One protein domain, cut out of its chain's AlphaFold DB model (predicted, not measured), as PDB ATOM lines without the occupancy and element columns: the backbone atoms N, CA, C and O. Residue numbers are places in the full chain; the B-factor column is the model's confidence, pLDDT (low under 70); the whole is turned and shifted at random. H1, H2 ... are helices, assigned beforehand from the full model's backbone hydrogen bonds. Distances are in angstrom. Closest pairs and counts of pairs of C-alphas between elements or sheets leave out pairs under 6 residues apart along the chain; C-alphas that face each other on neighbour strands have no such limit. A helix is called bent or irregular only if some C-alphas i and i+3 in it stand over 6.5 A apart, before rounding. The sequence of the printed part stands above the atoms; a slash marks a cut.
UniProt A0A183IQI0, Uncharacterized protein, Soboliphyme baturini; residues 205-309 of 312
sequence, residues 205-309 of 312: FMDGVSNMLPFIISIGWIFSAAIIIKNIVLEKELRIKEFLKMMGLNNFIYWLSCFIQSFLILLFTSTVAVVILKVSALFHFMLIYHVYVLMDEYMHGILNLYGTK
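This is residues 205 to 309 of the 312 residues of an uncharacterized protein of Soboliphyme baturini (UniProt A0A183IQI0). Three long helices, H1, H3 and H4, lie side by side as a rod-shaped up-and-down bundle, each running against the one before it in the chain. The hairpin of H3 and H4 makes one side, H1 runs beside it, and short H2 joins H1 to H3 at one end of the rod. The printed part has 105 residues with four named helices, in the order H1, H2, H3, H4, and no named strand: the class is all helix. The whole is loose, with a radius of gyration of the C-alphas of 17.2 A, and spans 59 by 23 by 20 A.

Find C-alpha 205 at (207.759, 189.331, 134.574); from there H1 runs to residue 237, 48.1 A on. It has a kink of 40 degrees near residue 212 and is irregular, but only just: C-alphas 211 and 214 are 7.0 A apart. H2 is residues 240 to 246. Find C-alpha 251 at (209.326, 192.072, 185.433), where H3 begins; it runs 42.7 A to residue 279. H4, residues 285 to 307, is 32.8 A long and ends at (202.089, 188.949, 176.493).

Look at residues 210 to 218 of H1, which alone touch H4, with residues 287 to 294 of H4; the closest C-alphas, of Pro 214 and His 290, are 7.2 A apart. These helices run the same way at a shallow tilt of 23 degrees. H3 and H4 form a hairpin and touch, opposite ways at a shallow tilt of 18 degrees, the C-alphas of Val 274 and Ile 288 being closest at 6.9 A. H1 and H3 are close but not clearly touching: their closest C-alphas, of Ile 228 and Ser 262, are 7.0 A apart. H2 is close to H3 but not clearly touching, with the C-alphas of Lys 245 and Asn 251 closest at 7.2 A, and is apart from H4. In H2, H3 and H4 every O i to N i+4 pair is within hydrogen-bond range; in H1, 25 of 29 are.

The C-alphas of Phe 205 and Met 246, the two farthest apart, are 59.0 A from each other. The printed part has no cut, and its three links are tight. Residues 233 to 239, of which 233 to 237 belong to H1, stand free. Look for pLDDT under 70 at residues 281 to 288 and 305 to 309; the mean of the printed part is 78.9.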
ATOM      1  N   PHE A 205     206.779 189.580 133.521       80.06
ATOM      2  CA  PHE A 205     207.759 189.331 134.574       80.06
ATOM      3  C   PHE A 205     207.407 190.068 135.868       80.06
ATOM      4  O   PHE A 205     207.426 189.464 136.936       80.06
ATOM      5  N   MET A 206     207.045 191.350 135.781       75.88
ATOM      6  CA  MET A 206     206.721 192.152 136.964       75.88
ATOM      7  C   MET A 206     205.470 191.640 137.667       75.88
ATOM      8  O   MET A 206     205.449 191.562 138.892       75.88
ATOM      9  N   ASP A 207     204.462 191.236 136.896       75.06
ATOM     10  CA  ASP A 207     203.222 190.662 137.416       75.06
ATOM     11  C   ASP A 207     203.484 189.326 138.140       75.06
ATOM     12  O   ASP A 207     203.082 189.119 139.288       75.06
ATOM     13  N   GLY A 208     204.274 188.442 137.520       77.88
ATOM     14  CA  GLY A 208     204.684 187.177 138.130       77.88
ATOM     15  C   GLY A 208     205.504 187.367 139.409       77.88
ATOM     16  O   GLY A 208     205.228 186.728 140.427       77.88
ATOM     17  N   VAL A 209     206.494 188.265 139.389       80.81
ATOM     18  CA  VAL A 209     207.349 188.495 140.558       80.81
ATOM     19  C   VAL A 209     206.596 189.213 141.674       80.81
ATOM     20  O   VAL A 209     206.756 188.820 142.826       80.81
ATOM     21  N   SER A 210     205.730 190.187 141.376       76.81
ATOM     22  CA  SER A 210     204.926 190.886 142.394       76.81
ATOM     23  C   SER A 210     204.106 189.916 143.249       76.81
ATOM     24  O   SER A 210     203.993 190.105 144.458       76.81
ATOM     25  N   ASN A 211     203.588 188.846 142.643       79.56
ATOM     26  CA  ASN A 211     202.819 187.824 143.352       79.56
ATOM     27  C   ASN A 211     203.694 186.875 144.194       79.56
ATOM     28  O   ASN A 211     203.242 186.369 145.218       79.56
ATOM     29  N   MET A 212     204.946 186.632 143.793       83.75
ATOM     30  CA  MET A 212     205.857 185.694 144.472       83.75
ATOM     31  C   MET A 212     206.725 186.355 145.548       83.75
ATOM     32  O   MET A 212     207.167 185.701 146.493       83.75
ATOM     33  N   LEU A 213     206.980 187.656 145.420       81.06
ATOM     34  CA  LEU A 213     207.914 188.391 146.265       81.06
ATOM     35  C   LEU A 213     207.547 188.396 147.763       81.06
ATOM     36  O   LEU A 213     208.460 188.200 148.568       81.06
ATOM     37  N   PRO A 214     206.266 188.530 148.175       80.75
ATOM     38  CA  PRO A 214     205.887 188.422 149.583       80.75
ATOM     39  C   PRO A 214     206.322 187.090 150.202       80.75
ATOM     40  O   PRO A 214     206.907 187.084 151.280       80.75
ATOM     41  N   PHE A 215     206.144 185.973 149.488       83.69
ATOM     42  CA  PHE A 215     206.544 184.649 149.973       83.69
ATOM     43  C   PHE A 215     208.058 184.539 150.185       83.69
ATOM     44  O   PHE A 215     208.502 183.991 151.193       83.69
ATOM     45  N   ILE A 216     208.859 185.092 149.270       83.75
ATOM     46  CA  ILE A 216     210.326 185.087 149.381       83.75
ATOM     47  C   ILE A 216     210.775 185.892 150.608       83.75
ATOM     48  O   ILE A 216     211.625 185.429 151.374       83.75
ATOM     49  N   ILE A 217     210.182 187.071 150.830       82.06
ATOM     50  CA  ILE A 217     210.483 187.912 151.997       82.06
ATOM     51  C   ILE A 217     210.091 187.199 153.292       82.06
ATOM     52  O   ILE A 217     210.893 187.153 154.227       82.06
ATOM     53  N   SER A 218     208.904 186.586 153.337       83.12
ATOM     54  CA  SER A 218     208.450 185.822 154.499       83.12
ATOM     55  C   SER A 218     209.434 184.707 154.861       83.12
ATOM     56  O   SER A 218     209.783 184.576 156.031       83.12
ATOM     57  N   ILE A 219     209.945 183.957 153.876       86.62
ATOM     58  CA  ILE A 219     210.952 182.906 154.105       86.62
ATOM     59  C   ILE A 219     212.251 183.492 154.671       86.62
ATOM     60  O   ILE A 219     212.818 182.933 155.611       86.62
ATOM     61  N   GLY A 220     212.705 184.638 154.156       83.31
ATOM     62  CA  GLY A 220     213.880 185.333 154.688       83.31
ATOM     63  C   GLY A 220     213.733 185.704 156.169       83.31
ATOM     64  O   GLY A 220     214.679 185.569 156.948       83.31
ATOM     65  N   TRP A 221     212.535 186.109 156.593       82.50
ATOM     66  CA  TRP A 221     212.275 186.462 157.990       82.50
ATOM     67  C   TRP A 221     212.094 185.277 158.928       82.50
ATOM     68  O   TRP A 221     212.379 185.428 160.115       82.50
ATOM     69  N   ILE A 222     211.750 184.085 158.427       85.75
ATOM     70  CA  ILE A 222     211.739 182.863 159.250       85.75
ATOM     71  C   ILE A 222     213.110 182.645 159.908       85.75
ATOM     72  O   ILE A 222     213.186 182.274 161.079       85.75
ATOM     73  N   PHE A 223     214.204 182.929 159.193       83.25
ATOM     74  CA  PHE A 223     215.551 182.807 159.749       83.25
ATOM     75  C   PHE A 223     215.803 183.799 160.897       83.25
ATOM     76  O   PHE A 223     216.339 183.423 161.940       83.25
ATOM     77  N   SER A 224     215.354 185.049 160.741       81.62
ATOM     78  CA  SER A 224     215.417 186.064 161.802       81.62
ATOM     79  C   SER A 224     214.594 185.641 163.027       81.62
ATOM     80  O   SER A 224     215.087 185.677 164.157       81.62
ATOM     81  N   ALA A 225     213.379 185.126 162.805       81.31
ATOM     82  CA  ALA A 225     212.510 184.598 163.855       81.31
ATOM     83  C   ALA A 225     213.180 183.458 164.637       81.31
ATOM     84  O   ALA A 225     213.147 183.440 165.869       81.31
ATOM     85  N   ALA A 226     213.837 182.530 163.936       85.12
ATOM     86  CA  ALA A 226     214.540 181.409 164.551       85.12
ATOM     87  C   ALA A 226     215.687 181.870 165.468       85.12
ATOM     88  O   ALA A 226     215.859 181.321 166.557       85.12
ATOM     89  N   ILE A 227     216.438 182.904 165.070       83.50
ATOM     90  CA  ILE A 227     217.497 183.494 165.905       83.50
ATOM     91  C   ILE A 227     216.904 184.133 167.165       83.50
ATOM     92  O   ILE A 227     217.422 183.912 168.260       83.50
ATOM     93  N   ILE A 228     215.805 184.881 167.035       81.31
ATOM     94  CA  ILE A 228     215.120 185.494 168.180       81.31
ATOM     95  C   ILE A 228     214.650 184.408 169.159       81.31
ATOM     96  O   ILE A 228     214.945 184.488 170.351       81.31
ATOM     97  N   ILE A 229     214.000 183.351 168.663       83.25
ATOM     98  CA  ILE A 229     213.551 182.221 169.491       83.25
ATOM     99  C   ILE A 229     214.734 181.555 170.194       83.25
ATOM    100  O   ILE A 229     214.662 181.303 171.398       83.25
ATOM    101  N   LYS A 230     215.836 181.305 169.478       85.25
ATOM    102  CA  LYS A 230     217.054 180.730 170.059       85.25
ATOM    103  C   LYS A 230     217.583 181.584 171.212       85.25
ATOM    104  O   LYS A 230     217.889 181.034 172.266       85.25
ATOM    105  N   ASN A 231     217.650 182.904 171.042       82.19
ATOM    106  CA  ASN A 231     218.116 183.816 172.088       82.19
ATOM    107  C   ASN A 231     217.198 183.779 173.320       82.19
ATOM    108  O   ASN A 231     217.685 183.679 174.443       82.19
ATOM    109  N   ILE A 232     215.877 183.755 173.116       81.50
ATOM    110  CA  ILE A 232     214.897 183.640 174.209       81.50
ATOM    111  C   ILE A 232     215.050 182.310 174.961       81.50
ATOM    112  O   ILE A 232     214.916 182.267 176.185       81.50
ATOM    113  N   VAL A 233     215.271 181.199 174.251       84.50
ATOM    114  CA  VAL A 233     215.477 179.882 174.878       84.50
ATOM    115  C   VAL A 233     216.774 179.873 175.681       84.50
ATOM    116  O   VAL A 233     216.761 179.433 176.826       84.50
ATOM    117  N   LEU A 234     217.851 180.439 175.137       84.56
ATOM    118  CA  LEU A 234     219.146 180.524 175.810       84.56
ATOM    119  C   LEU A 234     219.060 181.348 177.107       84.56
ATOM    120  O   LEU A 234     219.561 180.928 178.149       84.56
ATOM    121  N   GLU A 235     218.344 182.476 177.097       82.75
ATOM    122  CA  GLU A 235     218.090 183.251 178.320       82.75
ATOM    123  C   GLU A 235     217.297 182.471 179.378       82.75
ATOM    124  O   GLU A 235     217.531 182.631 180.582       82.75
ATOM    125  N   LYS A 236     216.352 181.627 178.940       81.69
ATOM    126  CA  LYS A 236     215.569 180.763 179.833       81.69
ATOM    127  C   LYS A 236     216.416 179.643 180.427       81.69
ATOM    128  O   LYS A 236     216.277 179.385 181.620       81.69
ATOM    129  N   GLU A 237     217.280 179.005 179.639       85.69
ATOM    130  CA  GLU A 237     218.188 177.954 180.118       85.69
ATOM    131  C   GLU A 237     219.113 178.478 181.221       85.69
ATOM    132  O   GLU A 237     219.270 177.837 182.259       85.69
ATOM    133  N   LEU A 238     219.643 179.690 181.040       87.56
ATOM    134  CA  LEU A 238     220.507 180.352 182.019       87.56
ATOM    135  C   LEU A 238     219.745 180.975 183.203       87.56
ATOM    136  O   LEU A 238     220.372 181.523 184.108       87.56
ATOM    137  N   ARG A 239     218.404 180.915 183.211       84.25
ATOM    138  CA  ARG A 239     217.525 181.500 184.244       84.25
ATOM    139  C   ARG A 239     217.841 182.970 184.559       84.25
ATOM    140  O   ARG A 239     217.626 183.440 185.678       84.25
ATOM    141  N   ILE A 240     218.288 183.729 183.554       81.81
ATOM    142  CA  ILE A 240     218.726 185.130 183.711       81.81
ATOM    143  C   ILE A 240     217.594 185.998 184.277       81.81
ATOM    144  O   ILE A 240     217.821 186.875 185.111       81.81
ATOM    145  N   LYS A 241     216.349 185.699 183.896       78.31
ATOM    146  CA  LYS A 241     215.156 186.367 184.422       78.31
ATOM    147  C   LYS A 241     214.998 186.211 185.941       78.31
ATOM    148  O   LYS A 241     214.629 187.166 186.618       78.31
ATOM    149  N   GLU A 242     215.250 185.019 186.478       81.81
ATOM    150  CA  GLU A 242     215.115 184.741 187.915       81.81
ATOM    151  C   GLU A 242     216.224 185.436 188.705       81.81
ATOM    152  O   GLU A 242     215.953 186.053 189.734       81.81
ATOM    153  N   PHE A 243     217.448 185.423 188.171       86.06
ATOM    154  CA  PHE A 243     218.586 186.139 188.739       86.06
ATOM    155  C   PHE A 243     218.345 187.658 188.807       86.06
ATOM    156  O   PHE A 243     218.506 188.265 189.866       86.06
ATOM    157  N   LEU A 244     217.862 188.271 187.719       83.81
ATOM    158  CA  LEU A 244     217.513 189.699 187.682       83.81
ATOM    159  C   LEU A 244     216.374 190.050 188.652       83.81
ATOM    160  O   LEU A 244     216.379 191.128 189.250       83.81
ATOM    161  N   LYS A 245     215.419 189.133 188.854       83.69
ATOM    162  CA  LYS A 245     214.354 189.303 189.850       83.69
ATOM    163  C   LYS A 245     214.907 189.270 191.279       83.69
ATOM    164  O   LYS A 245     214.463 190.066 192.101       83.69
ATOM    165  N   MET A 246     215.890 188.410 191.576       85.94
ATOM    166  CA  MET A 246     216.570 188.407 192.883       85.94
ATOM    167  C   MET A 246     217.374 189.691 193.136       85.94
ATOM    168  O   MET A 246     217.473 190.128 194.277       85.94
ATOM    169  N   MET A 247     217.884 190.333 192.081       87.44
ATOM    170  CA  MET A 247     218.521 191.656 192.155       87.44
ATOM    171  C   MET A 247     217.531 192.827 192.326       87.44
ATOM    172  O   MET A 247     217.958 193.975 192.418       87.44
ATOM    173  N   GLY A 248     216.220 192.564 192.386       85.44
ATOM    174  CA  GLY A 248     215.191 193.584 192.616       85.44
ATOM    175  C   GLY A 248     214.656 194.265 191.351       85.44
ATOM    176  O   GLY A 248     213.967 195.280 191.456       85.44
ATOM    177  N   LEU A 249     214.934 193.732 190.154       85.44
ATOM    178  CA  LEU A 249     214.437 194.309 188.905       85.44
ATOM    179  C   LEU A 249     212.964 193.936 188.648       85.44
ATOM    180  O   LEU A 249     212.558 192.780 188.783       85.44
ATOM    181  N   ASN A 250     212.158 194.916 188.231       83.12
ATOM    182  CA  ASN A 250     210.747 194.704 187.906       83.12
ATOM    183  C   ASN A 250     210.587 193.885 186.603       83.12
ATOM    184  O   ASN A 250     211.276 194.132 185.612       83.12
ATOM    185  N   ASN A 251     209.623 192.958 186.571       79.19
ATOM    186  CA  ASN A 251     209.326 192.072 185.433       79.19
ATOM    187  C   ASN A 251     209.033 192.854 184.138       79.19
ATOM    188  O   ASN A 251     209.353 192.394 183.046       79.19
ATOM    189  N   PHE A 252     208.466 194.057 184.260       80.69
ATOM    190  CA  PHE A 252     208.198 194.946 183.129       80.69
ATOM    191  C   PHE A 252     209.471 195.357 182.373       80.69
ATOM    192  O   PHE A 252     209.481 195.359 181.146       80.69
ATOM    193  N   ILE A 253     210.560 195.651 183.091       83.81
ATOM    194  CA  ILE A 253     211.820 196.111 182.486       83.81
ATOM    195  C   ILE A 253     212.446 194.992 181.644       83.81
ATOM    196  O   ILE A 253     212.971 195.253 180.564       83.81
ATOM    197  N   TYR A 254     212.328 193.739 182.094       80.88
ATOM    198  CA  TYR A 254     212.787 192.576 181.333       80.88
ATOM    199  C   TYR A 254     212.043 192.446 179.994       80.88
ATOM    200  O   TYR A 254     212.671 192.338 178.943       80.88
ATOM    201  N   TRP A 255     210.709 192.524 180.013       78.44
ATOM    202  CA  TRP A 255     209.907 192.472 178.788       78.44
ATOM    203  C   TRP A 255     210.193 193.639 177.847       78.44
ATOM    204  O   TRP A 255     210.282 193.438 176.637       78.44
ATOM    205  N   LEU A 256     210.390 194.841 178.396       82.56
ATOM    206  CA  LEU A 256     210.739 196.024 177.616       82.56
ATOM    207  C   LEU A 256     212.100 195.864 176.926       82.56
ATOM    208  O   LEU A 256     212.213 196.148 175.737       82.56
ATOM    209  N   SER A 257     213.109 195.352 177.637       83.06
ATOM    210  CA  SER A 257     214.423 195.037 177.062       83.06
ATOM    211  C   SER A 257     214.299 194.042 175.905       83.06
ATOM    212  O   SER A 257     214.827 194.267 174.817       83.06
ATOM    213  N   CYS A 258     213.526 192.976 176.117       76.75
ATOM    214  CA  CYS A 258     213.292 191.926 175.129       76.75
ATOM    215  C   CYS A 258     212.569 192.459 173.875       76.75
ATOM    216  O   CYS A 258     212.905 192.098 172.741       76.75
ATOM    217  N   PHE A 259     211.601 193.359 174.068       80.25
ATOM    218  CA  PHE A 259     210.882 194.038 172.992       80.25
ATOM    219  C   PHE A 259     211.807 194.953 172.185       80.25
ATOM    220  O   PHE A 259     211.849 194.841 170.962       80.25
ATOM    221  N   ILE A 260     212.591 195.808 172.851       85.88
ATOM    222  CA  ILE A 260     213.519 196.738 172.193       85.88
ATOM    223  C   ILE A 260     214.562 195.970 171.379       85.88
ATOM    224  O   ILE A 260     214.814 196.310 170.225       85.88
ATOM    225  N   GLN A 261     215.131 194.899 171.935       83.00
ATOM    226  CA  GLN A 261     216.100 194.071 171.221       83.00
ATOM    227  C   GLN A 261     215.489 193.414 169.976       83.00
ATOM    228  O   GLN A 261     216.101 193.433 168.908       83.00
ATOM    229  N   SER A 262     214.270 192.880 170.092       80.25
ATOM    230  CA  SER A 262     213.555 192.277 168.958       80.25
ATOM    231  C   SER A 262     213.232 193.323 167.884       80.25
ATOM    232  O   SER A 262     213.464 193.086 166.700       80.25
ATOM    233  N   PHE A 263     212.774 194.508 168.295       82.25
ATOM    234  CA  PHE A 263     212.449 195.623 167.408       82.25
ATOM    235  C   PHE A 263     213.669 196.134 166.634       82.25
ATOM    236  O   PHE A 263     213.572 196.373 165.433       82.25
ATOM    237  N   LEU A 264     214.835 196.251 167.281       85.94
ATOM    238  CA  LEU A 264     216.070 196.696 166.628       85.94
ATOM    239  C   LEU A 264     216.554 195.707 165.557       85.94
ATOM    240  O   LEU A 264     216.932 196.128 164.464       85.94
ATOM    241  N   ILE A 265     216.508 194.401 165.842       82.44
ATOM    242  CA  ILE A 265     216.876 193.356 164.871       82.44
ATOM    243  C   ILE A 265     215.909 193.376 163.681       82.44
ATOM    244  O   ILE A 265     216.329 193.325 162.522       82.44
ATOM    245  N   LEU A 266     214.609 193.497 163.956       80.00
ATOM    246  CA  LEU A 266     213.579 193.551 162.926       80.00
ATOM    247  C   LEU A 266     213.740 194.799 162.036       80.00
ATOM    248  O   LEU A 266     213.777 194.682 160.813       80.00
ATOM    249  N   LEU A 267     213.940 195.982 162.632       84.75
ATOM    250  CA  LEU A 267     214.205 197.229 161.901       84.75
ATOM    251  C   LEU A 267     215.435 197.120 161.001       84.75
ATOM    252  O   LEU A 267     215.394 197.532 159.842       84.75
ATOM    253  N   PHE A 268     216.530 196.561 161.513       86.94
ATOM    254  CA  PHE A 268     217.750 196.403 160.731       86.94
ATOM    255  C   PHE A 268     217.531 195.475 159.528       86.94
ATOM    256  O   PHE A 268     217.849 195.828 158.396       86.94
ATOM    257  N   THR A 269     216.915 194.311 159.739       83.44
ATOM    258  CA  THR A 269     216.664 193.357 158.643       83.44
ATOM    259  C   THR A 269     215.680 193.900 157.599       83.44
ATOM    260  O   THR A 269     215.891 193.714 156.401       83.44
ATOM    261  N   SER A 270     214.646 194.632 158.020       82.38
ATOM    262  CA  SER A 270     213.687 195.259 157.104       82.38
ATOM    263  C   SER A 270     214.273 196.428 156.319       82.38
ATOM    264  O   SER A 270     214.046 196.515 155.113       82.38
ATOM    265  N   THR A 271     215.059 197.300 156.952       84.62
ATOM    266  CA  THR A 271     215.707 198.416 156.245       84.62
ATOM    267  C   THR A 271     216.655 197.900 155.165       84.62
ATOM    268  O   THR A 271     216.603 198.382 154.033       84.62
ATOM    269  N   VAL A 272     217.436 196.855 155.458       85.88
ATOM    270  CA  VAL A 272     218.277 196.172 154.461       85.88
ATOM    271  C   VAL A 272     217.431 195.601 153.317       85.88
ATOM    272  O   VAL A 272     217.755 195.834 152.152       85.88
ATOM    273  N   ALA A 273     216.321 194.917 153.617       81.75
ATOM    274  CA  ALA A 273     215.428 194.371 152.594       81.75
ATOM    275  C   ALA A 273     214.842 195.464 151.678       81.75
ATOM    276  O   ALA A 273     214.870 195.326 150.456       81.75
ATOM    277  N   VAL A 274     214.380 196.586 152.243       82.81
ATOM    278  CA  VAL A 274     213.836 197.718 151.471       82.81
ATOM    279  C   VAL A 274     214.907 198.359 150.587       82.81
ATOM    280  O   VAL A 274     214.623 198.679 149.433       82.81
ATOM    281  N   VAL A 275     216.138 198.521 151.087       84.56
ATOM    282  CA  VAL A 275     217.252 199.078 150.301       84.56
ATOM    283  C   VAL A 275     217.594 198.170 149.121       84.56
ATOM    284  O   VAL A 275     217.713 198.666 148.003       84.56
ATOM    285  N   ILE A 276     217.687 196.854 149.333       83.19
ATOM    286  CA  ILE A 276     217.956 195.886 148.258       83.19
ATOM    287  C   ILE A 276     216.860 195.958 147.185       83.19
ATOM    288  O   ILE A 276     217.167 196.050 145.996       83.19
ATOM    289  N   LEU A 277     215.586 195.994 147.592       79.38
ATOM    290  CA  LEU A 277     214.458 196.102 146.662       79.38
ATOM    291  C   LEU A 277     214.477 197.428 145.885       79.38
ATOM    292  O   LEU A 277     214.290 197.427 144.669       79.38
ATOM    293  N   LYS A 278     214.784 198.547 146.548       78.25
ATOM    294  CA  LYS A 278     214.957 199.863 145.908       78.25
ATOM    295  C   LYS A 278     216.089 199.866 144.880       78.25
ATOM    296  O   LYS A 278     215.893 200.372 143.778       78.25
ATOM    297  N   VAL A 279     217.255 199.314 145.227       78.75
ATOM    298  CA  VAL A 279     218.438 199.270 144.347       78.75
ATOM    299  C   VAL A 279     218.199 198.373 143.142       78.75
ATOM    300  O   VAL A 279     218.640 198.705 142.046       78.75
ATOM    301  N   SER A 280     217.451 197.282 143.314       73.00
ATOM    302  CA  SER A 280     217.100 196.418 142.189       73.00
ATOM    303  C   SER A 280     216.247 197.124 141.126       73.00
ATOM    304  O   SER A 280     216.090 196.571 140.051       73.00
ATOM    305  N   ALA A 281     215.729 198.340 141.380       64.69
ATOM    306  CA  ALA A 281     214.895 199.142 140.471       64.69
ATOM    307  C   ALA A 281     213.628 198.427 139.958       64.69
ATOM    308  O   ALA A 281     212.894 198.970 139.136       64.69
ATOM    309  N   LEU A 282     213.352 197.224 140.467       61.28
ATOM    310  CA  LEU A 282     212.319 196.346 139.946       61.28
ATOM    311  C   LEU A 282     210.931 196.632 140.546       61.28
ATOM    312  O   LEU A 282     209.940 196.186 139.982       61.28
ATOM    313  N   PHE A 283     210.808 197.373 141.659       63.31
ATOM    314  CA  PHE A 283     209.572 197.328 142.455       63.31
ATOM    315  C   PHE A 283     209.050 198.683 142.969       63.31
ATOM    316  O   PHE A 283     209.756 199.458 143.614       63.31
ATOM    317  N   HIS A 284     207.767 198.937 142.685       62.47
ATOM    318  CA  HIS A 284     206.985 200.114 143.083       62.47
ATOM    319  C   HIS A 284     206.505 200.065 144.553       62.47
ATOM    320  O   HIS A 284     206.538 199.029 145.218       62.47
ATOM    321  N   PHE A 285     205.983 201.205 145.033       60.69
ATOM    322  CA  PHE A 285     205.480 201.484 146.393       60.69
ATOM    323  C   PHE A 285     204.605 200.397 147.053       60.69
ATOM    324  O   PHE A 285     204.628 200.271 148.277       60.69
ATOM    325  N   MET A 286     203.871 199.590 146.279       62.47
ATOM    326  CA  MET A 286     202.984 198.538 146.802       62.47
ATOM    327  C   MET A 286     203.724 197.478 147.631       62.47
ATOM    328  O   MET A 286     203.184 196.972 148.614       62.47
ATOM    329  N   LEU A 287     204.975 197.166 147.282       65.56
ATOM    330  CA  LEU A 287     205.772 196.180 148.015       65.56
ATOM    331  C   LEU A 287     206.344 196.733 149.316       65.56
ATOM    332  O   LEU A 287     206.453 196.000 150.293       65.56
ATOM    333  N   ILE A 288     206.628 198.035 149.363       69.44
ATOM    334  CA  ILE A 288     207.015 198.710 150.605       69.44
ATOM    335  C   ILE A 288     205.866 198.600 151.616       69.44
ATOM    336  O   ILE A 288     206.100 198.243 152.767       69.44
ATOM    337  N   TYR A 289     204.624 198.814 151.172       72.62
ATOM    338  CA  TYR A 289     203.443 198.626 152.015       72.62
ATOM    339  C   TYR A 289     203.305 197.180 152.520       72.62
ATOM    340  O   TYR A 289     203.122 196.977 153.716       72.62
ATOM    341  N   HIS A 290     203.476 196.175 151.652       72.25
ATOM    342  CA  HIS A 290     203.421 194.765 152.063       72.25
ATOM    343  C   HIS A 290     204.504 194.403 153.086       72.25
ATOM    344  O   HIS A 290     204.225 193.685 154.041       72.25
ATOM    345  N   VAL A 291     205.722 194.932 152.931       74.25
ATOM    346  CA  VAL A 291     206.794 194.759 153.923       74.25
ATOM    347  C   VAL A 291     206.380 195.358 155.268       74.25
ATOM    348  O   VAL A 291     206.545 194.696 156.285       74.25
ATOM    349  N   TYR A 292     205.795 196.559 155.300       77.00
ATOM    350  CA  TYR A 292     205.317 197.156 156.554       77.00
ATOM    351  C   TYR A 292     204.178 196.364 157.208       77.00
ATOM    352  O   TYR A 292     204.207 196.176 158.420       77.00
ATOM    353  N   VAL A 293     203.213 195.860 156.430       81.12
ATOM    354  CA  VAL A 293     202.122 195.018 156.958       81.12
ATOM    355  C   VAL A 293     202.672 193.723 157.554       81.12
ATOM    356  O   VAL A 293     202.336 193.373 158.681       81.12
ATOM    357  N   LEU A 294     203.589 193.049 156.852       75.25
ATOM    358  CA  LEU A 294     204.217 191.830 157.365       75.25
ATOM    359  C   LEU A 294     205.055 192.100 158.628       75.25
ATOM    360  O   LEU A 294     205.124 191.242 159.505       75.25
ATOM    361  N   MET A 295     205.688 193.273 158.742       75.62
ATOM    362  CA  MET A 295     206.401 193.688 159.960       75.62
ATOM    363  C   MET A 295     205.446 193.864 161.139       75.62
ATOM    364  O   MET A 295     205.776 193.449 162.248       75.62
ATOM    365  N   ASP A 296     204.280 194.464 160.905       80.31
ATOM    366  CA  ASP A 296     203.261 194.676 161.933       80.31
ATOM    367  C   ASP A 296     202.698 193.339 162.444       80.31
ATOM    368  O   ASP A 296     202.670 193.092 163.651       80.31
ATOM    369  N   GLU A 297     202.389 192.406 161.535       81.06
ATOM    370  CA  GLU A 297     201.997 191.035 161.886       81.06
ATOM    371  C   GLU A 297     203.091 190.303 162.684       81.06
ATOM    372  O   GLU A 297     202.806 189.645 163.691       81.06
ATOM    373  N   TYR A 298     204.360 190.456 162.288       77.31
ATOM    374  CA  TYR A 298     205.503 189.889 163.010       77.31
ATOM    375  C   TYR A 298     205.639 190.459 164.425       77.31
ATOM    376  O   TYR A 298     205.852 189.710 165.385       77.31
ATOM    377  N   MET A 299     205.500 191.777 164.573       75.56
ATOM    378  CA  MET A 299     205.551 192.453 165.869       75.56
ATOM    379  C   MET A 299     204.391 192.027 166.765       75.56
ATOM    380  O   MET A 299     204.612 191.760 167.946       75.56
ATOM    381  N   HIS A 300     203.186 191.873 166.211       80.19
ATOM    382  CA  HIS A 300     202.040 191.304 166.919       80.19
ATOM    383  C   HIS A 300     202.296 189.859 167.379       80.19
ATOM    384  O   HIS A 300     201.975 189.511 168.518       80.19
ATOM    385  N   GLY A 301     202.929 189.026 166.549       77.50
ATOM    386  CA  GLY A 301     203.327 187.663 166.919       77.50
ATOM    387  C   GLY A 301     204.322 187.624 168.086       77.50
ATOM    388  O   GLY A 301     204.131 186.876 169.048       77.50
ATOM    389  N   ILE A 302     205.350 188.474 168.047       72.19
ATOM    390  CA  ILE A 302     206.349 188.605 169.120       72.19
ATOM    391  C   ILE A 302     205.705 189.148 170.407       72.19
ATOM    392  O   ILE A 302     205.942 188.615 171.492       72.19
ATOM    393  N   LEU A 303     204.840 190.161 170.297       72.69
ATOM    394  CA  LEU A 303     204.073 190.697 171.425       72.69
ATOM    395  C   LEU A 303     203.184 189.631 172.067       72.69
ATOM    396  O   LEU A 303     203.137 189.565 173.288       72.69
ATOM    397  N   ASN A 304     202.539 188.756 171.293       73.25
ATOM    398  CA  ASN A 304     201.731 187.658 171.834       73.25
ATOM    399  C   ASN A 304     202.579 186.578 172.530       73.25
ATOM    400  O   ASN A 304     202.199 186.080 173.597       73.25
ATOM    401  N   LEU A 305     203.755 186.252 171.985       68.38
ATOM    402  CA  LEU A 305     204.718 185.339 172.621       68.38
ATOM    403  C   LEU A 305     205.205 185.854 173.985       68.38
ATOM    404  O   LEU A 305     205.525 185.061 174.874       68.38
ATOM    405  N   TYR A 306     205.249 187.174 174.160       66.88
ATOM    406  CA  TYR A 306     205.645 187.819 175.407       66.88
ATOM    407  C   TYR A 306     204.452 188.135 176.335       66.88
ATOM    408  O   TYR A 306     204.549 187.962 177.550       66.88
ATOM    409  N   GLY A 307     203.299 188.521 175.781       57.69
ATOM    410  CA  GLY A 307     202.089 188.949 176.493       57.69
ATOM    411  C   GLY A 307     201.327 187.814 177.180       57.69
ATOM    412  O   GLY A 307     200.791 188.004 178.270       57.69
ATOM    413  N   THR A 308     201.372 186.600 176.628       55.44
ATOM    414  CA  THR A 308     200.780 185.392 177.246       55.44
ATOM    415  C   THR A 308     201.425 184.990 178.582       55.44
ATOM    416  O   THR A 308     200.909 184.118 179.274       55.44
ATOM    417  N   LYS A 309     202.520 185.642 179.001       50.22
ATOM    418  CA  LYS A 309     203.197 185.429 180.294       50.22
ATOM    419  C   LYS A 309     203.046 186.579 181.300       50.22
ATOM    420  O   LYS A 309     203.728 186.574 182.325       50.22
TER     421      LYS A 309